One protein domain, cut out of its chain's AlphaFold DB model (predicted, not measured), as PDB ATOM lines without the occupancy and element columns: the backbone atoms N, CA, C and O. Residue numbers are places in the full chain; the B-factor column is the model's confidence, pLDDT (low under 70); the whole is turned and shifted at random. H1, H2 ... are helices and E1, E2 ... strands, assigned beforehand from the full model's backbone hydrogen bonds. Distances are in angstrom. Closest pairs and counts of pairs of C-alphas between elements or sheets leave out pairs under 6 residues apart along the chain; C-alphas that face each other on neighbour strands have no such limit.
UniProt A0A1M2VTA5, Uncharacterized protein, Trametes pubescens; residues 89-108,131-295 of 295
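This is residues 89 to 108 and 131 to 295 of the 295 residues of an uncharacterized protein of Trametes pubescens (UniProt A0A1M2VTA5). Three crossed helices, H3, H4 and H9, make the core, with H4 in the middle; H1 packs along H3, and H2 packs on H3's first residues. Beyond H4 lies the hairpin of H6 and H7, with H5 and a tiny sheet, E1 and E2, beside H6, and the long helix H8 makes the far wall, packed on H7 with residues 246 to 250. The 185 printed residues include nine named helices and two named strands, in the order H1 H2 E1 H3 H4 H5 E2 H6 H7 H8 H9; the sheet, E1 - E2, is antiparallel and the class is mostly helix. The whole is compact, with a radius of gyration of the C-alphas of 17.4 A and spans of 48 by 39 by 29 A.

H1, residues 90 to 99, touches residues 167 to 174 of the hub H3, residues 163 to 179, at a shallow tilt of 24 degrees, opposite ways; their closest C-alphas, of Val 94 and Leu 167, are 6.6 A apart. H2, residues 101 to 105, touches H3 at Ala 104 and Leu 163, closest C-alphas 6.2 A apart. E1, residues 145 to 147, is antiparallel to E2, residues 212 to 214, with N 214 and O 145 within hydrogen-bond range at 2.9 A. H3 and H4, residues 189 to 203, form a hairpin at a steep tilt of 42 degrees, closest at C-alphas 169 and 196, 7.4 A. H9, residues 274 to 292, touches H4 at 59 degrees, a steep tilt, closest at C-alphas 199 and 278, 5.3 A, and touches H3 at C-alphas 169 and 285, 6.5 A. H5, residues 205 to 209, touches H6, residues 216 to 223, closest at C-alphas 205 and 223, 5.6 A. H6 and H7, residues 229 to 237, form a hairpin at a shallow tilt of 11 degrees, closest at C-alphas 218 and 232, 5.3 A. H8, residues 243 to 263, touches H7 at C-alphas 246 and 234, 6.5 A, and is apart from H9. Every O i to N i+4 pair is within hydrogen-bond range in the helices but H2, with 0 of 1, and 1 of 2 O i to N i+3 pairs.

H1 begins at C-alpha 90 (106.648, 123.868, 120.584). H3 is 24.5 A long, H4 21.0 A, H8 30.2 A and H9 26.8 A, ending at C-alpha 292 (91.709, 120.636, 104.474).

Residues 109 to 130 are not printed; C-alphas 108 and 131 are 28.0 A apart. The link E1 to H3 is long. Residues 290 to 295 stand free. Residues 89 to 108, 131 to 158 and 264 to 269 are under pLDDT 70.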
ATOM      1  N   SER A  89     107.937 125.484 124.946       48.69
ATOM      2  CA  SER A  89     107.338 124.278 124.358       48.69
ATOM      3  C   SER A  89     106.838 124.581 122.943       48.69
ATOM      4  O   SER A  89     106.188 125.612 122.747       48.69
ATOM      5  N   MET A  90     107.053 123.676 121.984       48.50
ATOM      6  CA  MET A  90     106.648 123.868 120.584       48.50
ATOM      7  C   MET A  90     105.155 124.215 120.445       48.50
ATOM      8  O   MET A  90     104.772 125.038 119.622       48.50
ATOM      9  N   THR A  91     104.301 123.678 121.319       47.81
ATOM     10  CA  THR A  91     102.874 124.026 121.378       47.81
ATOM     11  C   THR A  91     102.633 125.505 121.709       47.81
ATOM     12  O   THR A  91     101.794 126.141 121.074       47.81
ATOM     13  N   LYS A  92     103.389 126.084 122.656       56.94
ATOM     14  CA  LYS A  92     103.334 127.525 122.969       56.94
ATOM     15  C   LYS A  92     103.831 128.371 121.801       56.94
ATOM     16  O   LYS A  92     103.193 129.368 121.493       56.94
ATOM     17  N   PHE A  93     104.905 127.953 121.131       50.25
ATOM     18  CA  PHE A  93     105.415 128.632 119.936       50.25
ATOM     19  C   PHE A  93     104.376 128.653 118.805       50.25
ATOM     20  O   PHE A  93     104.049 129.705 118.270       50.25
ATOM     21  N   VAL A  94     103.779 127.501 118.491       49.34
ATOM     22  CA  VAL A  94     102.748 127.381 117.450       49.34
ATOM     23  C   VAL A  94     101.498 128.192 117.795       49.34
ATOM     24  O   VAL A  94     100.923 128.834 116.918       49.34
ATOM     25  N   ASN A  95     101.067 128.182 119.058       56.31
ATOM     26  CA  ASN A  95      99.914 128.970 119.493       56.31
ATOM     27  C   ASN A  95     100.201 130.474 119.454       56.31
ATOM     28  O   ASN A  95      99.326 131.232 119.053       56.31
ATOM     29  N   PHE A  96     101.421 130.888 119.799       57.66
ATOM     30  CA  PHE A  96     101.873 132.269 119.648       57.66
ATOM     31  C   PHE A  96     101.822 132.706 118.178       57.66
ATOM     32  O   PHE A  96     101.188 133.706 117.861       57.66
ATOM     33  N   MET A  97     102.372 131.893 117.269       47.88
ATOM     34  CA  MET A  97     102.335 132.165 115.827       47.88
ATOM     35  C   MET A  97     100.910 132.207 115.257       47.88
ATOM     36  O   MET A  97     100.665 132.947 114.316       47.88
ATOM     37  N   ARG A  98      99.959 131.433 115.800       54.97
ATOM     38  CA  ARG A  98      98.540 131.475 115.385       54.97
ATOM     39  C   ARG A  98      97.772 132.676 115.926       54.97
ATOM     40  O   ARG A  98      96.792 133.076 115.310       54.97
ATOM     41  N   ALA A  99      98.149 133.171 117.102       58.19
ATOM     42  CA  ALA A  99      97.439 134.247 117.785       58.19
ATOM     43  C   ALA A  99      97.798 135.636 117.237       58.19
ATOM     44  O   ALA A  99      97.052 136.581 117.478       58.19
ATOM     45  N   ASP A 100      98.914 135.762 116.516       44.28
ATOM     46  CA  ASP A 100      99.361 137.022 115.928       44.28
ATOM     47  C   ASP A 100      98.642 137.305 114.590       44.28
ATOM     48  O   ASP A 100      98.856 136.572 113.621       44.28
ATOM     49  N   PRO A 101      97.819 138.364 114.471       43.72
ATOM     50  CA  PRO A 101      97.164 138.740 113.217       43.72
ATOM     51  C   PRO A 101      98.148 139.109 112.096       43.72
ATOM     52  O   PRO A 101      97.813 138.960 110.921       43.72
ATOM     53  N   ALA A 102      99.362 139.562 112.438       38.53
ATOM     54  CA  ALA A 102     100.409 139.891 111.468       38.53
ATOM     55  C   ALA A 102     101.025 138.644 110.827       38.53
ATOM     56  O   ALA A 102     101.620 138.713 109.753       38.53
ATOM     57  N   SER A 103     100.851 137.481 111.447       40.75
ATOM     58  CA  SER A 103     101.417 136.239 110.949       40.75
ATOM     59  C   SER A 103     100.825 135.843 109.582       40.75
ATOM     60  O   SER A 103     101.541 135.311 108.730       40.75
ATOM     61  N   ALA A 104      99.544 136.138 109.326       41.41
ATOM     62  CA  ALA A 104      98.851 135.775 108.086       41.41
ATOM     63  C   ALA A 104      99.445 136.439 106.825       41.41
ATOM     64  O   ALA A 104      99.222 135.954 105.716       41.41
ATOM     65  N   SER A 105     100.216 137.518 106.992       36.50
ATOM     66  CA  SER A 105     100.905 138.254 105.925       36.50
ATOM     67  C   SER A 105     102.425 138.039 105.902       36.50
ATOM     68  O   SER A 105     103.101 138.595 105.034       36.50
ATOM     69  N   LEU A 106     102.979 137.210 106.797       40.56
ATOM     70  CA  LEU A 106     104.403 136.880 106.797       40.56
ATOM     71  C   LEU A 106     104.725 135.910 105.654       40.56
ATOM     72  O   LEU A 106     104.591 134.691 105.773       40.56
ATOM     73  N   LEU A 107     105.197 136.466 104.537       48.53
ATOM     74  CA  LEU A 107     106.067 135.738 103.621       48.53
ATOM     75  C   LEU A 107     107.378 135.475 104.364       48.53
ATOM     76  O   LEU A 107     108.070 136.413 104.758       48.53
ATOM     77  N   LEU A 108     107.707 134.205 104.582       43.44
ATOM     78  CA  LEU A 108     108.993 133.830 105.155       43.44
ATOM     79  C   LEU A 108     110.083 134.109 104.106       43.44
ATOM     80  O   LEU A 108     110.278 133.320 103.187       43.44
ATOM     81  N   PHE A 131     128.532 116.144 116.230       36.78
ATOM     82  CA  PHE A 131     127.162 115.903 116.719       36.78
ATOM     83  C   PHE A 131     126.496 117.142 117.323       36.78
ATOM     84  O   PHE A 131     125.278 117.165 117.489       36.78
ATOM     85  N   ASN A 132     127.281 118.182 117.603       37.56
ATOM     86  CA  ASN A 132     126.771 119.526 117.809       37.56
ATOM     87  C   ASN A 132     126.922 120.270 116.489       37.56
ATOM     88  O   ASN A 132     127.982 120.827 116.226       37.56
ATOM     89  N   HIS A 133     125.849 120.371 115.704       35.53
ATOM     90  CA  HIS A 133     125.697 121.521 114.817       35.53
ATOM     91  C   HIS A 133     125.549 122.777 115.696       35.53
ATOM     92  O   HIS A 133     124.493 123.395 115.772       35.53
ATOM     93  N   GLU A 134     126.611 123.176 116.400       37.53
ATOM     94  CA  GLU A 134     126.787 124.575 116.745       37.53
ATOM     95  C   GLU A 134     126.858 125.258 115.383       37.53
ATOM     96  O   GLU A 134     127.859 125.111 114.693       37.53
ATOM     97  N   PHE A 135     125.722 125.821 114.948       40.56
ATOM     98  CA  PHE A 135     125.510 126.546 113.697       40.56
ATOM     99  C   PHE A 135     126.836 127.071 113.177       40.56
ATOM    100  O   PHE A 135     127.336 128.052 113.727       40.56
ATOM    101  N   ASN A 136     127.437 126.331 112.233       37.88
ATOM    102  CA  ASN A 136     128.867 126.447 111.982       37.88
ATOM    103  C   ASN A 136     129.170 127.927 111.713       37.88
ATOM    104  O   ASN A 136     128.646 128.538 110.781       37.88
ATOM    105  N   LEU A 137     129.935 128.519 112.620       36.03
ATOM    106  CA  LEU A 137     130.568 129.805 112.441       36.03
ATOM    107  C   LEU A 137     132.009 129.460 112.096       36.03
ATOM    108  O   LEU A 137     132.838 129.326 112.991       36.03
ATOM    109  N   VAL A 138     132.303 129.265 110.811       40.00
ATOM    110  CA  VAL A 138     133.702 129.237 110.362       40.00
ATOM    111  C   VAL A 138     134.157 130.696 110.380       40.00
ATOM    112  O   VAL A 138     133.550 131.537 109.719       40.00
ATOM    113  N   ASP A 139     135.125 131.027 111.234       44.25
ATOM    114  CA  ASP A 139     135.619 132.396 111.469       44.25
ATOM    115  C   ASP A 139     134.550 133.422 111.898       44.25
ATOM    116  O   ASP A 139     134.629 134.606 111.569       44.25
ATOM    117  N   GLY A 140     133.501 132.996 112.613       42.19
ATOM    118  CA  GLY A 140     132.411 133.906 112.990       42.19
ATOM    119  C   GLY A 140     131.423 134.217 111.853       42.19
ATOM    120  O   GLY A 140     130.625 135.146 111.988       42.19
ATOM    121  N   LYS A 141     131.424 133.448 110.752       38.72
ATOM    122  CA  LYS A 141     130.477 133.601 109.631       38.72
ATOM    123  C   LYS A 141     129.545 132.402 109.453       38.72
ATOM    124  O   LYS A 141     129.977 131.257 109.516       38.72
ATOM    125  N   ARG A 142     128.257 132.700 109.217       44.59
ATOM    126  CA  ARG A 142     127.168 131.732 108.980       44.59
ATOM    127  C   ARG A 142     127.548 130.729 107.891       44.59
ATOM    128  O   ARG A 142     127.879 131.138 106.784       44.59
ATOM    129  N   VAL A 143     127.409 129.439 108.179       52.53
ATOM    130  CA  VAL A 143     127.718 128.370 107.212       52.53
ATOM    131  C   VAL A 143     126.519 127.906 106.394       52.53
ATOM    132  O   VAL A 143     126.723 127.375 105.309       52.53
ATOM    133  N   SER A 144     125.280 128.165 106.820       47.09
ATOM    134  CA  SER A 144     124.109 127.892 105.982       47.09
ATOM    135  C   SER A 144     123.094 129.027 106.017       47.09
ATOM    136  O   SER A 144     122.577 129.375 107.079       47.09
ATOM    137  N   HIS A 145     122.807 129.596 104.850       56.44
ATOM    138  CA  HIS A 145     121.815 130.647 104.657       56.44
ATOM    139  C   HIS A 145     121.018 130.331 103.399       56.44
ATOM    140  O   HIS A 145     121.597 130.038 102.350       56.44
ATOM    141  N   ILE A 146     119.694 130.390 103.507       49.78
ATOM    142  CA  ILE A 146     118.829 130.368 102.340       49.78
ATOM    143  C   ILE A 146     118.045 131.673 102.313       49.78
ATOM    144  O   ILE A 146     117.251 131.944 103.213       49.78
ATOM    145  N   GLU A 147     118.275 132.452 101.260       62.66
ATOM    146  CA  GLU A 147     117.536 133.678 100.993       62.66
ATOM    147  C   GLU A 147     116.641 133.468  99.783       62.66
ATOM    148  O   GLU A 147     117.105 133.234  98.659       62.66
ATOM    149  N   ALA A 148     115.337 133.551 100.013       58.50
ATOM    150  CA  ALA A 148     114.392 133.606  98.924       58.50
ATOM    151  C   ALA A 148     114.459 134.978  98.256       58.50
ATOM    152  O   ALA A 148     114.506 136.012  98.924       58.50
ATOM    153  N   ARG A 149     114.392 135.011  96.922       56.12
ATOM    154  CA  ARG A 149     114.233 136.287  96.226       56.12
ATOM    155  C   ARG A 149     112.899 136.907  96.666       56.12
ATOM    156  O   ARG A 149     111.879 136.219  96.567       56.12
ATOM    157  N   PRO A 150     112.865 138.177  97.111       54.84
ATOM    158  CA  PRO A 150     111.614 138.814  97.485       54.84
ATOM    159  C   PRO A 150     110.673 138.810  96.280       54.84
ATOM    160  O   PRO A 150     110.980 139.369  95.220       54.84
ATOM    161  N   SER A 151     109.535 138.130  96.426       52.28
ATOM    162  CA  SER A 151     108.473 138.142  95.426       52.28
ATOM    163  C   SER A 151     108.013 139.585  95.237       52.28
ATOM    164  O   SER A 151     107.736 140.278  96.216       52.28
ATOM    165  N   LYS A 152     107.924 140.059  93.985       56.38
ATOM    166  CA  LYS A 152     107.277 141.348  93.701       56.38
ATOM    167  C   LYS A 152     105.884 141.320  94.332       56.38
ATOM    168  O   LYS A 152     105.088 140.436  94.018       56.38
ATOM    169  N   VAL A 153     105.629 142.267  95.234       50.78
ATOM    170  CA  VAL A 153     104.361 142.431  95.953       50.78
ATOM    171  C   VAL A 153     103.237 142.493  94.913       50.78
ATOM    172  O   VAL A 153     103.138 143.468  94.175       50.78
ATOM    173  N   GLY A 154     102.460 141.415  94.776       53.31
ATOM    174  CA  GLY A 154     101.362 141.336  93.806       53.31
ATOM    175  C   GLY A 154     101.129 139.967  93.163       53.31
ATOM    176  O   GLY A 154     100.016 139.713  92.717       53.31
ATOM    177  N   SER A 155     102.111 139.057  93.151       52.12
ATOM    178  CA  SER A 155     101.878 137.666  92.739       52.12
ATOM    179  C   SER A 155     102.073 136.715  93.917       52.12
ATOM    180  O   SER A 155     103.191 136.387  94.313       52.12
ATOM    181  N   SER A 156     100.962 136.240  94.484       53.84
ATOM    182  CA  SER A 156     100.930 135.080  95.377       53.84
ATOM    183  C   SER A 156     101.287 133.824  94.577       53.84
ATOM    184  O   SER A 156     100.446 132.988  94.254       53.84
ATOM    185  N   SER A 157     102.557 133.703  94.191       59.53
ATOM    186  CA  SER A 157     103.065 132.473  93.598       59.53
ATOM    187  C   SER A 157     102.837 131.371  94.634       59.53
ATOM    188  O   SER A 157     103.382 131.454  95.738       59.53
ATOM    189  N   SER A 158     102.052 130.346  94.287       69.25
ATOM    190  CA  SER A 158     101.715 129.210  95.166       69.25
ATOM    191  C   SER A 158     102.933 128.401  95.633       69.25
ATOM    192  O   SER A 158     102.784 127.387  96.306       69.25
ATOM    193  N   ASN A 159     104.135 128.815  95.234       79.81
ATOM    194  CA  ASN A 159     105.383 128.106  95.439       79.81
ATOM    195  C   ASN A 159     106.175 128.618  96.648       79.81
ATOM    196  O   ASN A 159     107.164 127.987  96.998       79.81
ATOM    197  N   ALA A 160     105.786 129.738  97.269       85.69
ATOM    198  CA  ALA A 160     106.461 130.256  98.461       85.69
ATOM    199  C   ALA A 160     105.887 129.643  99.755       85.69
ATOM    200  O   ALA A 160     104.691 129.327  99.795       85.69
ATOM    201  N   PRO A 161     106.691 129.518 100.829       86.31
ATOM    202  CA  PRO A 161     106.197 129.114 102.137       86.31
ATOM    203  C   PRO A 161     105.118 130.073 102.640       86.31
ATOM    204  O   PRO A 161     105.373 131.259 102.847       86.31
ATOM    205  N   SER A 162     103.912 129.555 102.859       88.75
ATOM    206  CA  SER A 162     102.860 130.282 103.566       88.75
ATOM    207  C   SER A 162     102.962 130.022 105.067       88.75
ATOM    208  O   SER A 162     103.397 128.947 105.497       88.75
ATOM    209  N   LEU A 163     102.485 130.963 105.890       87.50
ATOM    210  CA  LEU A 163     102.360 130.715 107.326       87.50
ATOM    211  C   LEU A 163     101.499 129.476 107.602       87.50
ATOM    212  O   LEU A 163     101.851 128.653 108.446       87.50
ATOM    213  N   SER A 164     100.368 129.332 106.908       88.06
ATOM    214  CA  SER A 164      99.476 128.183 107.096       88.06
ATOM    215  C   SER A 164     100.197 126.858 106.833       88.06
ATOM    216  O   SER A 164     100.034 125.913 107.609       88.06
ATOM    217  N   GLY A 165     101.059 126.817 105.813       89.56
ATOM    218  CA  GLY A 165     101.942 125.693 105.531       89.56
ATOM    219  C   GLY A 165     102.907 125.423 106.687       89.56
ATOM    220  O   GLY A 165     102.938 124.313 107.215       89.56
ATOM    221  N   LEU A 166     103.628 126.445 107.160       91.00
ATOM    222  CA  LEU A 166     104.556 126.320 108.293       91.00
ATOM    223  C   LEU A 166     103.864 125.816 109.567       91.00
ATOM    224  O   LEU A 166     104.350 124.899 110.228       91.00
ATOM    225  N   LEU A 167     102.690 126.356 109.897       90.12
ATOM    226  CA  LEU A 167     101.883 125.892 111.027       90.12
ATOM    227  C   LEU A 167     101.429 124.438 110.855       90.12
ATOM    228  O   LEU A 167     101.284 123.710 111.844       90.12
ATOM    229  N   SER A 168     101.190 124.005 109.615       91.81
ATOM    230  CA  SER A 168     100.852 122.620 109.317       91.81
ATOM    231  C   SER A 168     102.042 121.690 109.544       91.81
ATOM    232  O   SER A 168     101.873 120.670 110.220       91.81
ATOM    233  N   LEU A 169     103.233 122.084 109.081       93.25
ATOM    234  CA  LEU A 169     104.491 121.378 109.320       93.25
ATOM    235  C   LEU A 169     104.806 121.278 110.818       93.25
ATOM    236  O   LEU A 169     105.062 120.184 111.317       93.25
ATOM    237  N   PHE A 170     104.695 122.372 111.577       92.81
ATOM    238  CA  PHE A 170     104.919 122.332 113.026       92.81
ATOM    239  C   PHE A 170     103.919 121.442 113.761       92.81
ATOM    240  O   PHE A 170     104.271 120.794 114.744       92.81
ATOM    241  N   ALA A 171     102.670 121.363 113.295       91.25
ATOM    242  CA  ALA A 171     101.703 120.435 113.870       91.25
ATOM    243  C   ALA A 171     102.091 118.965 113.619       91.25
ATOM    244  O   ALA A 171     101.861 118.126 114.491       91.25
ATOM    245  N   ILE A 172     102.695 118.650 112.468       92.25
ATOM    246  CA  ILE A 172     103.235 117.312 112.164       92.25
ATOM    247  C   ILE A 172     104.439 117.017 113.057       92.25
ATOM    248  O   ILE A 172     104.462 115.981 113.722       92.25
ATOM    249  N   ALA A 173     105.375 117.961 113.147       91.50
ATOM    250  CA  ALA A 173     106.539 117.867 114.019       91.50
ATOM    251  C   ALA A 173     106.134 117.644 115.486       91.50
ATOM    252  O   ALA A 173     106.621 116.721 116.131       91.50
ATOM    253  N   ASN A 174     105.169 118.418 115.999       89.62
ATOM    254  CA  ASN A 174     104.654 118.278 117.363       89.62
ATOM    255  C   ASN A 174     103.965 116.926 117.586       89.62
ATOM    256  O   ASN A 174     104.190 116.284 118.609       89.62
ATOM    257  N   LYS A 175     103.146 116.466 116.628       89.94
ATOM    258  CA  LYS A 175     102.514 115.141 116.702       89.94
ATOM    259  C   LYS A 175     103.573 114.046 116.812       89.94
ATOM    260  O   LYS A 175     103.433 113.149 117.634       89.94
ATOM    261  N   ARG A 176     104.648 114.123 116.029       86.56
ATOM    262  CA  ARG A 176     105.729 113.131 116.076       86.56
ATOM    263  C   ARG A 176     106.552 113.212 117.347       86.56
ATOM    264  O   ARG A 176     106.733 112.185 117.984       86.56
ATOM    265  N   ALA A 177     106.931 114.413 117.773       84.50
ATOM    266  CA  ALA A 177     107.624 114.631 119.042       84.50
ATOM    267  C   ALA A 177     106.816 114.138 120.256       84.50
ATOM    268  O   ALA A 177     107.391 113.767 121.269       84.50
ATOM    269  N   SER A 178     105.480 114.112 120.175       84.12
ATOM    270  CA  SER A 178     104.642 113.545 121.243       84.12
ATOM    271  C   SER A 178     104.598 112.014 121.257       84.12
ATOM    272  O   SER A 178     104.302 111.424 122.290       84.12
ATOM    273  N   LEU A 179     104.880 111.374 120.119       84.31
ATOM    274  CA  LEU A 179     104.905 109.915 119.978       84.31
ATOM    275  C   LEU A 179     106.292 109.325 120.231       84.31
ATOM    276  O   LEU A 179     106.424 108.111 120.311       84.31
ATOM    277  N   GLN A 180     107.309 110.178 120.279       81.31
ATOM    278  CA  GLN A 180     108.709 109.799 120.248       81.31
ATOM    279  C   GLN A 180     109.460 110.650 121.272       81.31
ATOM    280  O   GLN A 180     109.569 111.862 121.067       81.31
ATOM    281  N   PRO A 181     109.948 110.067 122.380       77.88
ATOM    282  CA  PRO A 181     110.602 110.834 123.428       77.88
ATOM    283  C   PRO A 181     111.848 111.549 122.897       77.88
ATOM    284  O   PRO A 181     112.525 111.084 121.977       77.88
ATOM    285  N   TYR A 182     112.139 112.704 123.494       80.38
ATOM    286  CA  TYR A 182     113.374 113.428 123.230       80.38
ATOM    287  C   TYR A 182     114.569 112.584 123.676       80.38
ATOM    288  O   TYR A 182     114.628 112.130 124.818       80.38
ATOM    289  N   GLU A 183     115.554 112.447 122.795       80.06
ATOM    290  CA  GLU A 183     116.791 111.728 123.077       80.06
ATOM    291  C   GLU A 183     117.982 112.607 122.722       80.06
ATOM    292  O   GLU A 183     118.146 112.991 121.565       80.06
ATOM    293  N   VAL A 184     118.851 112.876 123.700       76.56
ATOM    294  CA  VAL A 184     120.035 113.742 123.530       76.56
ATOM    295  C   VAL A 184     120.903 113.294 122.351       76.56
ATOM    296  O   VAL A 184     121.418 114.132 121.615       76.56
ATOM    297  N   LEU A 185     121.048 111.982 122.147       72.25
ATOM    298  CA  LEU A 185     121.932 111.430 121.121       72.25
ATOM    299  C   LEU A 185     121.252 111.255 119.755       72.25
ATOM    300  O   LEU A 185     121.947 111.265 118.745       72.25
ATOM    301  N   GLY A 186     119.927 111.111 119.705       77.06
ATOM    302  CA  GLY A 186     119.196 110.754 118.485       77.06
ATOM    303  C   GLY A 186     118.185 111.814 118.061       77.06
ATOM    304  O   GLY A 186     118.396 112.527 117.076       77.06
ATOM    305  N   ARG A 187     117.073 111.884 118.798       80.69
ATOM    306  CA  ARG A 187     115.927 112.782 118.574       80.69
ATOM    307  C   ARG A 187     116.039 114.039 119.433       80.69
ATOM    308  O   ARG A 187     115.210 114.299 120.306       80.69
ATOM    309  N   ASN A 188     117.104 114.793 119.196       83.19
ATOM    310  CA  ASN A 188     117.365 116.049 119.886       83.19
ATOM    311  C   ASN A 188     116.829 117.257 119.087       83.19
ATOM    312  O   ASN A 188     116.135 117.122 118.076       83.19
ATOM    313  N   CYS A 189     117.132 118.467 119.557       83.81
ATOM    314  CA  CYS A 189     116.722 119.706 118.896       83.81
ATOM    315  C   CYS A 189     117.384 119.901 117.523       83.81
ATOM    316  O   CYS A 189     116.741 120.460 116.638       83.81
ATOM    317  N   TYR A 190     118.613 119.413 117.323       79.31
ATOM    318  CA  TYR A 190     119.293 119.464 116.026       79.31
ATOM    319  C   TYR A 190     118.577 118.600 115.004       79.31
ATOM    320  O   TYR A 190     118.238 119.073 113.926       79.31
ATOM    321  N   TRP A 191     118.244 117.372 115.401       84.38
ATOM    322  CA  TRP A 191     117.460 116.469 114.575       84.38
ATOM    323  C   TRP A 191     116.128 117.111 114.155       84.38
ATOM    324  O   TRP A 191     115.796 117.145 112.975       84.38
ATOM    325  N   MET A 192     115.392 117.700 115.103       89.00
ATOM    326  CA  MET A 192     114.136 118.404 114.814       89.00
ATOM    327  C   MET A 192     114.341 119.594 113.860       89.00
ATOM    328  O   MET A 192     113.529 119.809 112.958       89.00
ATOM    329  N   GLY A 193     115.416 120.361 114.050       89.88
ATOM    330  CA  GLY A 193     115.780 121.491 113.198       89.88
ATOM    331  C   GLY A 193     116.051 121.068 111.756       89.88
ATOM    332  O   GLY A 193     115.439 121.621 110.842       89.88
ATOM    333  N   ASP A 194     116.880 120.042 111.563       88.44
ATOM    334  CA  ASP A 194     117.174 119.469 110.246       88.44
ATOM    335  C   ASP A 194     115.892 118.982 109.576       88.44
ATOM    336  O   ASP A 194     115.609 119.311 108.426       88.44
ATOM    337  N   MET A 195     115.058 118.252 110.313       91.38
ATOM    338  CA  MET A 195     113.803 117.736 109.786       91.38
ATOM    339  C   MET A 195     112.863 118.833 109.301       91.38
ATOM    340  O   MET A 195     112.313 118.727 108.205       91.38
ATOM    341  N   LEU A 196     112.694 119.899 110.082       93.12
ATOM    342  CA  LEU A 196     111.893 121.054 109.683       93.12
ATOM    343  C   LEU A 196     112.487 121.732 108.446       93.12
ATOM    344  O   LEU A 196     111.764 121.972 107.478       93.12
ATOM    345  N   PHE A 197     113.793 121.996 108.462       92.56
ATOM    346  CA  PHE A 197     114.499 122.676 107.382       92.56
ATOM    347  C   PHE A 197     114.425 121.896 106.070       92.56
ATOM    348  O   PHE A 197     113.953 122.425 105.068       92.56
ATOM    349  N   TYR A 198     114.832 120.629 106.067       92.75
ATOM    350  CA  TYR A 198     114.892 119.810 104.861       92.75
ATOM    351  C   TYR A 198     113.497 119.460 104.330       92.75
ATOM    352  O   TYR A 198     113.275 119.490 103.119       92.75
ATOM    353  N   THR A 199     112.515 119.226 105.209       94.31
ATOM    354  CA  THR A 199     111.117 119.036 104.784       94.31
ATOM    355  C   THR A 199     110.596 120.297 104.088       94.31
ATOM    356  O   THR A 199     110.079 120.216 102.974       94.31
ATOM    357  N   LEU A 200     110.807 121.472 104.690       94.31
ATOM    358  CA  LEU A 200     110.414 122.761 104.116       94.31
ATOM    359  C   LEU A 200     111.136 123.050 102.792       94.31
ATOM    360  O   LEU A 200     110.513 123.479 101.818       94.31
ATOM    361  N   ALA A 201     112.443 122.792 102.752       92.69
ATOM    362  CA  ALA A 201     113.279 122.938 101.571       92.69
ATOM    363  C   ALA A 201     112.747 122.079 100.422       92.69
ATOM    364  O   ALA A 201     112.555 122.564  99.307       92.69
ATOM    365  N   LYS A 202     112.421 120.814 100.704       93.81
ATOM    366  CA  LYS A 202     111.911 119.904  99.685       93.81
ATOM    367  C   LYS A 202     110.533 120.317  99.177       93.81
ATOM    368  O   LYS A 202     110.331 120.346  97.962       93.81
ATOM    369  N   ARG A 203     109.615 120.694 100.072       93.38
ATOM    370  CA  ARG A 203     108.255 121.130  99.713       93.38
ATOM    371  C   ARG A 203     108.267 122.329  98.768       93.38
ATOM    372  O   ARG A 203     107.560 122.333  97.765       93.38
ATOM    373  N   TYR A 204     109.114 123.312  99.055       92.81
ATOM    374  CA  TYR A 204     109.195 124.562  98.299       92.81
ATOM    375  C   TYR A 204     110.418 124.606  97.372       92.81
ATOM    376  O   TYR A 204     111.001 125.664  97.144       92.81
ATOM    377  N   THR A 205     110.798 123.455  96.803       94.12
ATOM    378  CA  THR A 205     111.998 123.303  95.959       94.12
ATOM    379  C   THR A 205     112.097 124.366  94.862       94.12
ATOM    380  O   THR A 205     113.153 124.966  94.682       94.12
ATOM    381  N   VAL A 206     110.998 124.640  94.147       93.19
ATOM    382  CA  VAL A 206     110.971 125.633  93.055       93.19
ATOM    383  C   VAL A 206     111.326 127.029  93.562       93.19
ATOM    384  O   VAL A 206     112.088 127.749  92.921       93.19
ATOM    385  N   HIS A 207     110.799 127.404  94.725       89.75
ATOM    386  CA  HIS A 207     111.059 128.701  95.331       89.75
ATOM    387  C   HIS A 207     112.507 128.823  95.802       89.75
ATOM    388  O   HIS A 207     113.178 129.790  95.448       89.75
ATOM    389  N   TRP A 208     113.031 127.815  96.497       89.62
ATOM    390  CA  TRP A 208     114.414 127.843  96.971       89.62
ATOM    391  C   TRP A 208     115.441 127.816  95.837       89.62
ATOM    392  O   TRP A 208     116.426 128.545  95.893       89.62
ATOM    393  N   LEU A 209     115.188 127.062  94.762       93.62
ATOM    394  CA  LEU A 209     116.059 127.046  93.580       93.62
ATOM    395  C   LEU A 209     116.089 128.382  92.822       93.62
ATOM    396  O   LEU A 209     117.022 128.605  92.049       93.62
ATOM    397  N   SER A 210     115.090 129.250  93.026       91.12
ATOM    398  CA  SER A 210     115.040 130.596  92.438       91.12
ATOM    399  C   SER A 210     115.795 131.661  93.248       91.12
ATOM    400  O   SER A 210     115.991 132.775  92.757       91.12
ATOM    401  N   GLY A 211     116.175 131.332  94.488       89.12
ATOM    402  CA  GLY A 211     116.903 132.204  95.406       89.12
ATOM    403  C   GLY A 211     118.410 131.957  95.415       89.12
ATOM    404  O   GLY A 211     118.958 131.246  94.569       89.12
ATOM    405  N   THR A 212     119.071 132.549  96.410       88.88
ATOM    406  CA  THR A 212     120.494 132.328  96.681       88.88
ATOM    407  C   THR A 212     120.629 131.265  97.762       88.88
ATOM    408  O   THR A 212     120.044 131.379  98.842       88.88
ATOM    409  N   LEU A 213     121.417 130.232  97.477       89.56
ATOM    410  CA  LEU A 213     121.699 129.144  98.402       89.56
ATOM    411  C   LEU A 213     123.129 129.295  98.929       89.56
ATOM    412  O   LEU A 213     124.054 129.604  98.181       89.56
ATOM    413  N   THR A 214     123.337 129.090 100.224       86.56
ATOM    414  CA  THR A 214     124.675 129.038 100.819       86.56
ATOM    415  C   THR A 214     124.742 127.866 101.797       86.56
ATOM    416  O   THR A 214     123.972 127.871 102.758       86.56
ATOM    417  N   PRO A 215     125.626 126.877 101.572       90.12
ATOM    418  CA  PRO A 215     126.434 126.693 100.361       90.12
ATOM    419  C   PRO A 215     125.556 126.290  99.162       90.12
ATOM    420  O   PRO A 215     124.621 125.506  99.319       90.12
ATOM    421  N   ASP A 216     125.843 126.821  97.965       93.00
ATOM    422  CA  ASP A 216     124.948 126.629  96.810       93.00
ATOM    423  C   ASP A 216     124.900 125.175  96.344       93.00
ATOM    424  O   ASP A 216     123.831 124.567  96.333       93.00
ATOM    425  N   GLU A 217     126.055 124.590  96.024       95.69
ATOM    426  CA  GLU A 217     126.116 123.277  95.378       95.69
ATOM    427  C   GLU A 217     125.477 122.144  96.213       95.69
ATOM    428  O   GLU A 217     124.625 121.429  95.674       95.69
ATOM    429  N   PRO A 218     125.775 121.969  97.520       95.31
ATOM    430  CA  PRO A 218     125.182 120.885  98.307       95.31
ATOM    431  C   PRO A 218     123.663 121.014  98.453       95.31
ATOM    432  O   PRO A 218     122.929 120.033  98.300       95.31
ATOM    433  N   LEU A 219     123.177 122.233  98.712       94.56
ATOM    434  CA  LEU A 219     121.748 122.504  98.856       94.56
ATOM    435  C   LEU A 219     121.023 122.342  97.519       94.56
ATOM    436  O   LEU A 219     119.949 121.743  97.461       94.56
ATOM    437  N   ARG A 220     121.622 122.799  96.416       96.62
ATOM    438  CA  ARG A 220     121.066 122.635  95.070       96.62
ATOM    439  C   ARG A 220     120.945 121.159  94.697       96.62
ATOM    440  O   ARG A 220     119.905 120.750  94.176       96.62
ATOM    441  N   ARG A 221     121.954 120.335  94.999       96.69
ATOM    442  CA  ARG A 221     121.899 118.879  94.783       96.69
ATOM    443  C   ARG A 221     120.791 118.213  95.599       96.69
ATOM    444  O   ARG A 221     120.041 117.416  95.033       96.69
ATOM    445  N   TYR A 222     120.623 118.582  96.869       95.81
ATOM    446  CA  TYR A 222     119.517 118.105  97.709       95.81
ATOM    447  C   TYR A 222     118.135 118.440  97.131       95.81
ATOM    448  O   TYR A 222     117.271 117.570  96.956       95.81
ATOM    449  N   LEU A 223     117.930 119.714  96.792       95.44
ATOM    450  CA  LEU A 223     116.670 120.222  96.252       95.44
ATOM    451  C   LEU A 223     116.294 119.480  94.961       95.44
ATOM    452  O   LEU A 223     115.169 118.992  94.823       95.44
ATOM    453  N   LEU A 224     117.276 119.254  94.084       96.25
ATOM    454  CA  LEU A 224     117.131 118.462  92.859       96.25
ATOM    455  C   LEU A 224     117.002 116.944  93.093       96.25
ATOM    456  O   LEU A 224     116.825 116.200  92.133       96.25
ATOM    457  N   GLY A 225     117.084 116.468  94.339       94.69
ATOM    458  CA  GLY A 225     116.979 115.047  94.687       94.69
ATOM    459  C   GLY A 225     118.191 114.211  94.277       94.69
ATOM    460  O   GLY A 225     118.070 112.999  94.137       94.69
ATOM    461  N   LYS A 226     119.343 114.851  94.054       96.38
ATOM    462  CA  LYS A 226     120.601 114.178  93.708       96.38
ATOM    463  C   LYS A 226     121.336 113.649  94.938       96.38
ATOM    464  O   LYS A 226     122.072 112.680  94.803       96.38
ATOM    465  N   ASP A 227     121.116 114.270  96.096       94.81
ATOM    466  CA  ASP A 227     121.672 113.865  97.388       94.81
ATOM    467  C   ASP A 227     120.580 113.776  98.457       94.81
ATOM    468  O   ASP A 227     119.535 114.425  98.352       94.81
ATOM    469  N   GLY A 228     120.854 112.978  99.491       93.44
ATOM    470  CA  GLY A 228     120.066 112.928 100.720       93.44
ATOM    471  C   GLY A 228     120.556 113.917 101.782       93.44
ATOM    472  O   GLY A 228     121.679 114.417 101.720       93.44
ATOM    473  N   ILE A 229     119.721 114.139 102.793       92.88
ATOM    474  CA  ILE A 229     119.899 115.033 103.939       92.88
ATOM    475  C   ILE A 229     121.258 114.839 104.596       92.88
ATOM    476  O   ILE A 229     121.958 115.819 104.827       92.88
ATOM    477  N   LEU A 230     121.661 113.594 104.877       90.88
ATOM    478  CA  LEU A 230     122.929 113.351 105.569       90.88
ATOM    479  C   LEU A 230     124.132 113.789 104.722       90.88
ATOM    480  O   LEU A 230     125.032 114.460 105.223       90.88
ATOM    481  N   GLY A 231     124.141 113.420 103.440       92.12
ATOM    482  CA  GLY A 231     125.214 113.812 102.525       92.12
ATOM    483  C   GLY A 231     125.289 115.329 102.389       92.12
ATOM    484  O   GLY A 231     126.365 115.912 102.499       92.12
ATOM    485  N   THR A 232     124.136 115.980 102.245       94.38
ATOM    486  CA  THR A 232     124.040 117.437 102.176       94.38
ATOM    487  C   THR A 232     124.511 118.110 103.460       94.38
ATOM    488  O   THR A 232     125.316 119.029 103.378       94.38
ATOM    489  N   ALA A 233     124.092 117.637 104.635       91.06
ATOM    490  CA  ALA A 233     124.512 118.192 105.920       91.06
ATOM    491  C   ALA A 233     126.036 118.116 106.104       91.06
ATOM    492  O   ALA A 233     126.652 119.095 106.521       91.06
ATOM    493  N   ILE A 234     126.661 117.000 105.716       90.38
ATOM    494  CA  ILE A 234     128.119 116.826 105.785       90.38
ATOM    495  C   ILE A 234     128.837 117.778 104.833       90.38
ATOM    496  O   ILE A 234     129.777 118.456 105.242       90.38
ATOM    497  N   LEU A 235     128.382 117.871 103.582       92.06
ATOM    498  CA  LEU A 235     128.954 118.797 102.603       92.06
ATOM    499  C   LEU A 235     128.794 120.258 103.044       92.06
ATOM    500  O   LEU A 235     129.701 121.062 102.844       92.06
ATOM    501  N   CYS A 236     127.673 120.594 103.687       89.88
ATOM    502  CA  CYS A 236     127.459 121.909 104.280       89.88
ATOM    503  C   CYS A 236     128.374 122.165 105.482       89.88
ATOM    504  O   CYS A 236     128.875 123.273 105.638       89.88
ATOM    505  N   ALA A 237     128.607 121.159 106.326       87.44
ATOM    506  CA  ALA A 237     129.476 121.272 107.493       87.44
ATOM    507  C   ALA A 237     130.961 121.368 107.122       87.44
ATOM    508  O   ALA A 237     131.742 121.998 107.832       87.44
ATOM    509  N   GLN A 238     131.350 120.732 106.018       89.81
ATOM    510  CA  GLN A 238     132.734 120.589 105.582       89.81
ATOM    511  C   GLN A 238     132.890 121.059 104.127       89.81
ATOM    512  O   GLN A 238     133.266 120.255 103.265       89.81
ATOM    513  N   PRO A 239     132.652 122.354 103.828       87.19
ATOM    514  CA  PRO A 239     132.693 122.862 102.456       87.19
ATOM    515  C   PRO A 239     134.077 122.697 101.810       87.19
ATOM    516  O   PRO A 239     134.175 122.501 100.603       87.19
ATOM    517  N   ASN A 240     135.137 122.711 102.627       90.25
ATOM    518  CA  ASN A 240     136.529 122.522 102.207       90.25
ATOM    519  C   ASN A 240     137.101 121.155 102.633       90.25
ATOM    520  O   ASN A 240     138.314 120.953 102.603       90.25
ATOM    521  N   GLY A 241     136.252 120.230 103.098       88.75
ATOM    522  CA  GLY A 241     136.684 118.899 103.519       88.75
ATOM    523  C   GLY A 241     137.182 118.075 102.335       88.75
ATOM    524  O   GLY A 241     136.608 118.130 101.248       88.75
ATOM    525  N   SER A 242     138.237 117.281 102.534       93.94
ATOM    526  CA  SER A 242     138.658 116.331 101.503       93.94
ATOM    527  C   SER A 242     137.562 115.273 101.281       93.94
ATOM    528  O   SER A 242     136.844 114.930 102.229       93.94
ATOM    529  N   PRO A 243     137.436 114.693 100.071       93.44
ATOM    530  CA  PRO A 243     136.455 113.637  99.813       93.44
ATOM    531  C   PRO A 243     136.574 112.449 100.776       93.44
ATOM    532  O   PRO A 243     135.572 111.838 101.139       93.44
ATOM    533  N   ALA A 244     137.796 112.148 101.230       92.56
ATOM    534  CA  ALA A 244     138.049 111.123 102.235       92.56
ATOM    535  C   ALA A 244     137.422 111.485 103.590       92.56
ATOM    536  O   ALA A 244     136.687 110.679 104.154       92.56
ATOM    537  N   VAL A 245     137.647 112.707 104.088       88.62
ATOM    538  CA  VAL A 245     137.080 113.173 105.366       88.62
ATOM    539  C   VAL A 245     135.552 113.200 105.311       88.62
ATOM    540  O   VAL A 245     134.899 112.717 106.238       88.62
ATOM    541  N   GLN A 246     134.970 113.679 104.211       89.94
ATOM    542  CA  GLN A 246     133.518 113.689 104.016       89.94
ATOM    543  C   GLN A 246     132.942 112.265 103.989       89.94
ATOM    544  O   GLN A 246     131.935 111.990 104.643       89.94
ATOM    545  N   TRP A 247     133.606 111.335 103.293       92.25
ATOM    546  CA  TRP A 247     133.211 109.927 103.256       92.25
ATOM    547  C   TRP A 247     133.280 109.266 104.637       92.25
ATOM    548  O   TRP A 247     132.333 108.593 105.045       92.25
ATOM    549  N   PHE A 248     134.356 109.485 105.397       90.50
ATOM    550  CA  PHE A 248     134.463 108.942 106.753       90.50
ATOM    551  C   PHE A 248     133.441 109.545 107.701       90.50
ATOM    552  O   PHE A 248     132.844 108.809 108.483       90.50
ATOM    553  N   THR A 249     133.180 110.846 107.585       87.19
ATOM    554  CA  THR A 249     132.115 111.512 108.343       87.19
ATOM    555  C   THR A 249     130.763 110.877 108.019       87.19
ATOM    556  O   THR A 249     130.004 110.548 108.928       87.19
ATOM    557  N   PHE A 250     130.489 110.605 106.740       90.25
ATOM    558  CA  PHE A 250     129.261 109.934 106.314       90.25
ATOM    559  C   PHE A 250     129.125 108.546 106.933       90.25
ATOM    560  O   PHE A 250     128.105 108.256 107.556       90.25
ATOM    561  N   VAL A 251     130.158 107.706 106.823       90.69
ATOM    562  CA  VAL A 251     130.150 106.353 107.395       90.69
ATOM    563  C   VAL A 251     129.993 106.398 108.916       90.69
ATOM    564  O   VAL A 251     129.189 105.646 109.464       90.69
ATOM    565  N   ALA A 252     130.708 107.291 109.604       87.69
ATOM    566  CA  ALA A 252     130.633 107.424 111.055       87.69
ATOM    567  C   ALA A 252     129.225 107.820 111.517       87.69
ATOM    568  O   ALA A 252     128.654 107.155 112.383       87.69
ATOM    569  N   VAL A 253     128.628 108.851 110.908       85.62
ATOM    570  CA  VAL A 253     127.270 109.290 111.258       85.62
ATOM    571  C   VAL A 253     126.241 108.216 110.906       85.62
ATOM    572  O   VAL A 253     125.343 107.955 111.705       85.62
ATOM    573  N   PHE A 254     126.391 107.546 109.761       86.62
ATOM    574  CA  PHE A 254     125.520 106.443 109.360       86.62
ATOM    575  C   PHE A 254     125.553 105.291 110.374       86.62
ATOM    576  O   PHE A 254     124.504 104.810 110.795       86.62
ATOM    577  N   VAL A 255     126.743 104.873 110.820       86.19
ATOM    578  CA  VAL A 255     126.904 103.801 111.817       86.19
ATOM    579  C   VAL A 255     126.316 104.209 113.165       86.19
ATOM    580  O   VAL A 255     125.566 103.433 113.756       86.19
ATOM    581  N   VAL A 256     126.602 105.425 113.639       84.38
ATOM    582  CA  VAL A 256     126.044 105.926 114.904       84.38
ATOM    583  C   VAL A 256     124.519 105.964 114.846       84.38
ATOM    584  O   VAL A 256     123.866 105.503 115.781       84.38
ATOM    585  N   ARG A 257     123.939 106.419 113.730       81.19
ATOM    586  CA  ARG A 257     122.486 106.396 113.519       81.19
ATOM    587  C   ARG A 257     121.937 104.977 113.479       81.19
ATOM    588  O   ARG A 257     120.962 104.706 114.165       81.19
ATOM    589  N   GLY A 258     122.596 104.057 112.778       84.44
ATOM    590  CA  GLY A 258     122.211 102.646 112.764       84.44
ATOM    591  C   GLY A 258     122.162 102.042 114.170       84.44
ATOM    592  O   GLY A 258     121.176 101.405 114.531       84.44
ATOM    593  N   ILE A 259     123.177 102.307 114.998       82.94
ATOM    594  CA  ILE A 259     123.214 101.858 116.398       82.94
ATOM    595  C   ILE A 259     122.072 102.492 117.200       82.94
ATOM    596  O   ILE A 259     121.374 101.784 117.920       82.94
ATOM    597  N   GLN A 260     121.837 103.798 117.057       79.25
ATOM    598  CA  GLN A 260     120.730 104.484 117.732       79.25
ATOM    599  C   GLN A 260     119.377 103.886 117.344       79.25
ATOM    600  O   GLN A 260     118.576 103.576 118.222       79.25
ATOM    601  N   THR A 261     119.135 103.645 116.055       77.69
ATOM    602  CA  THR A 261     117.904 103.011 115.569       77.69
ATOM    603  C   THR A 261     117.756 101.581 116.093       77.69
ATOM    604  O   THR A 261     116.641 101.159 116.396       77.69
ATOM    605  N   VAL A 262     118.857 100.828 116.224       80.75
ATOM    606  CA  VAL A 262     118.852  99.467 116.789       80.75
ATOM    607  C   VAL A 262     118.542  99.480 118.287       80.75
ATOM    608  O   VAL A 262     117.721  98.696 118.748       80.75
ATOM    609  N   LEU A 263     119.150 100.378 119.057       77.25
ATOM    610  CA  LEU A 263     118.938 100.445 120.506       77.25
ATOM    611  C   LEU A 263     117.553 100.995 120.880       77.25
ATOM    612  O   LEU A 263     117.029 100.672 121.942       77.25
ATOM    613  N   THR A 264     116.929 101.760 119.986       67.44
ATOM    614  CA  THR A 264     115.575 102.321 120.150       67.44
ATOM    615  C   THR A 264     114.479 101.436 119.525       67.44
ATOM    616  O   THR A 264     113.341 101.868 119.334       67.44
ATOM    617  N   GLN A 265     114.785 100.164 119.221       57.78
ATOM    618  CA  GLN A 265     113.976  99.224 118.422       57.78
ATOM    619  C   GLN A 265     112.554  98.889 118.911       57.78
ATOM    620  O   GLN A 265     111.878  98.112 118.239       57.78
ATOM    621  N   ASN A 266     112.026  99.461 119.987       59.41
ATOM    622  CA  ASN A 266     110.692  99.088 120.471       59.41
ATOM    623  C   ASN A 266     109.553 100.020 120.020       59.41
ATOM    624  O   ASN A 266     108.399  99.727 120.317       59.41
ATOM    625  N   GLU A 267     109.820 101.083 119.249       60.56
ATOM    626  CA  GLU A 267     108.769 102.040 118.858       60.56
ATOM    627  C   GLU A 267     108.255 101.875 117.407       60.56
ATOM    628  O   GLU A 267     109.049 101.685 116.479       60.56
ATOM    629  N   PRO A 268     106.931 101.965 117.161       58.41
ATOM    630  CA  PRO A 268     106.360 101.990 115.814       58.41
ATOM    631  C   PRO A 268     106.704 103.297 115.069       58.41
ATOM    632  O   PRO A 268     106.595 104.391 115.614       58.41
ATOM    633  N   GLY A 269     107.065 103.194 113.782       61.69
ATOM    634  CA  GLY A 269     107.404 104.351 112.936       61.69
ATOM    635  C   GLY A 269     108.896 104.692 112.888       61.69
ATOM    636  O   GLY A 269     109.261 105.857 113.018       61.69
ATOM    637  N   LYS A 270     109.743 103.678 112.708       71.81
ATOM    638  CA  LYS A 270     111.205 103.797 112.676       71.81
ATOM    639  C   LYS A 270     111.689 104.356 111.340       71.81
ATOM    640  O   LYS A 270     111.243 103.897 110.292       71.81
ATOM    641  N   PHE A 271     112.639 105.278 111.409       75.56
ATOM    642  CA  PHE A 271     113.413 105.751 110.267       75.56
ATOM    643  C   PHE A 271     114.872 105.442 110.556       75.56
ATOM    644  O   PHE A 271     115.368 105.749 111.643       75.56
ATOM    645  N   VAL A 272     115.535 104.776 109.616       75.25
ATOM    646  CA  VAL A 272     116.978 104.532 109.725       75.25
ATOM    647  C   VAL A 272     117.719 105.827 109.399       75.25
ATOM    648  O   VAL A 272     118.745 106.133 110.000       75.25
ATOM    649  N   MET A 273     117.154 106.623 108.486       83.00
ATOM    650  CA  MET A 273     117.773 107.834 107.960       83.00
ATOM    651  C   MET A 273     116.827 109.036 108.006       83.00
ATOM    652  O   MET A 273     115.618 108.902 107.817       83.00
ATOM    653  N   HIS A 274     117.403 110.231 108.177       84.50
ATOM    654  CA  HIS A 274     116.677 111.510 108.123       84.50
ATOM    655  C   HIS A 274     115.870 111.654 106.827       84.50
ATOM    656  O   HIS A 274     114.764 112.182 106.844       84.50
ATOM    657  N   ASP A 275     116.408 111.147 105.714       88.94
ATOM    658  CA  ASP A 275     115.762 111.172 104.402       88.94
ATOM    659  C   ASP A 275     114.390 110.504 104.404       88.94
ATOM    660  O   ASP A 275     113.401 111.090 103.965       88.94
ATOM    661  N   GLU A 276     114.317 109.287 104.939       89.94
ATOM    662  CA  GLU A 276     113.081 108.511 105.004       89.94
ATOM    663  C   GLU A 276     112.045 109.223 105.872       89.94
ATOM    664  O   GLU A 276     110.856 109.284 105.535       89.94
ATOM    665  N   GLU A 277     112.507 109.801 106.981       89.94
ATOM    666  CA  GLU A 277     111.642 110.554 107.864       89.94
ATOM    667  C   GLU A 277     111.109 111.814 107.173       89.94
ATOM    668  O   GLU A 277     109.907 112.071 107.232       89.94
ATOM    669  N   ALA A 278     111.957 112.564 106.464       91.56
ATOM    670  CA  ALA A 278     111.579 113.834 105.844       91.56
ATOM    671  C   ALA A 278     110.635 113.617 104.663       91.56
ATOM    672  O   ALA A 278     109.674 114.366 104.470       91.56
ATOM    673  N   ILE A 279     110.851 112.541 103.904       91.75
ATOM    674  CA  ILE A 279     109.917 112.080 102.874       91.75
ATOM    675  C   ILE A 279     108.554 111.792 103.506       91.75
ATOM    676  O   ILE A 279     107.521 112.225 102.989       91.75
ATOM    677  N   LYS A 280     108.526 111.105 104.653       92.50
ATOM    678  CA  LYS A 280     107.264 110.809 105.330       92.50
ATOM    679  C   LYS A 280     106.600 112.062 105.911       92.50
ATOM    680  O   LYS A 280     105.379 112.155 105.844       92.50
ATOM    681  N   TRP A 281     107.361 113.020 106.444       93.56
ATOM    682  CA  TRP A 281     106.820 114.308 106.902       93.56
ATOM    683  C   TRP A 281     106.166 115.073 105.749       93.56
ATOM    684  O   TRP A 281     105.038 115.535 105.895       93.56
ATOM    685  N   ASN A 282     106.829 115.141 104.590       94.00
ATOM    686  CA  ASN A 282     106.271 115.761 103.387       94.00
ATOM    687  C   ASN A 282     104.972 115.084 102.942       94.00
ATOM    688  O   ASN A 282     103.983 115.764 102.680       94.00
ATOM    689  N   LYS A 283     104.937 113.749 102.929       94.94
ATOM    690  CA  LYS A 283     103.730 112.996 102.574       94.94
ATOM    691  C   LYS A 283     102.570 113.268 103.541       94.94
ATOM    692  O   LYS A 283     101.455 113.547 103.109       94.94
ATOM    693  N   GLU A 284     102.825 113.226 104.850       94.12
ATOM    694  CA  GLU A 284     101.813 113.532 105.877       94.12
ATOM    695  C   GLU A 284     101.295 114.971 105.763       94.12
ATOM    696  O   GLU A 284     100.119 115.239 106.029       94.12
ATOM    697  N   TRP A 285     102.166 115.894 105.356       94.06
ATOM    698  CA  TRP A 285     101.818 117.284 105.107       94.06
ATOM    699  C   TRP A 285     100.889 117.422 103.902       94.06
ATOM    700  O   TRP A 285      99.804 117.989 104.042       94.06
ATOM    701  N   GLU A 286     101.235 116.819 102.768       93.25
ATOM    702  CA  GLU A 286     100.396 116.806 101.564       93.25
ATOM    703  C   GLU A 286      99.010 116.208 101.820       93.25
ATOM    704  O   GLU A 286      97.989 116.784 101.442       93.25
ATOM    705  N   GLU A 287      98.950 115.076 102.523       94.31
ATOM    706  CA  GLU A 287      97.690 114.423 102.886       94.31
ATOM    707  C   GLU A 287      96.820 115.288 103.806       94.31
ATOM    708  O   GLU A 287      95.589 115.217 103.772       94.31
ATOM    709  N   LYS A 288      97.439 116.088 104.675       92.06
ATOM    710  CA  LYS A 288      96.717 116.987 105.573       92.06
ATOM    711  C   LYS A 288      96.159 118.197 104.829       92.06
ATOM    712  O   LYS A 288      94.995 118.521 105.040       92.06
ATOM    713  N   GLU A 289      96.935 118.814 103.942       89.31
ATOM    714  CA  GLU A 289      96.461 119.926 103.105       89.31
ATOM    715  C   GLU A 289      95.334 119.475 102.172       89.31
ATOM    716  O   GLU A 289      94.299 120.133 102.095       89.31
ATOM    717  N   LYS A 290      95.470 118.293 101.559       92.75
ATOM    718  CA  LYS A 290      94.418 117.702 100.722       92.75
ATOM    719  C   LYS A 290      93.113 117.483 101.492       92.75
ATOM    720  O   LYS A 290      92.035 117.712 100.952       92.75
ATOM    721  N   ARG A 291      93.193 117.047 102.754       94.12
ATOM    722  CA  ARG A 291      92.008 116.910 103.619       94.12
ATOM    723  C   ARG A 291      91.383 118.258 103.957       94.12
ATOM    724  O   ARG A 291      90.165 118.351 103.977       94.12
ATOM    725  N   GLN A 292      92.197 119.283 104.197       89.38
ATOM    726  CA  GLN A 292      91.709 120.636 104.474       89.38
ATOM    727  C   GLN A 292      91.045 121.279 103.253       89.38
ATOM    728  O   GLN A 292      90.078 121.999 103.430       89.38
ATOM    729  N   SER A 293      91.505 120.994 102.031       89.44
ATOM    730  CA  SER A 293      90.879 121.518 100.806       89.44
ATOM    731  C   SER A 293      89.550 120.848 100.432       89.44
ATOM    732  O   SER A 293      88.889 121.298  99.503       89.44
ATOM    733  N   MET A 294      89.199 119.733 101.082       94.06
ATOM    734  CA  MET A 294      87.939 119.009 100.858       94.06
ATOM    735  C   MET A 294      86.838 119.390 101.857       94.06
ATOM    736  O   MET A 294      85.706 118.941 101.687       94.06
ATOM    737  N   MET A 295      87.183 120.143 102.904       88.94
ATOM    738  CA  MET A 295      86.248 120.663 103.907       88.94
ATOM    739  C   MET A 295      85.789 122.059 103.506       88.94
ATOM    740  O   MET A 295      84.588 122.334 103.702       88.94
TER     741      MET A 295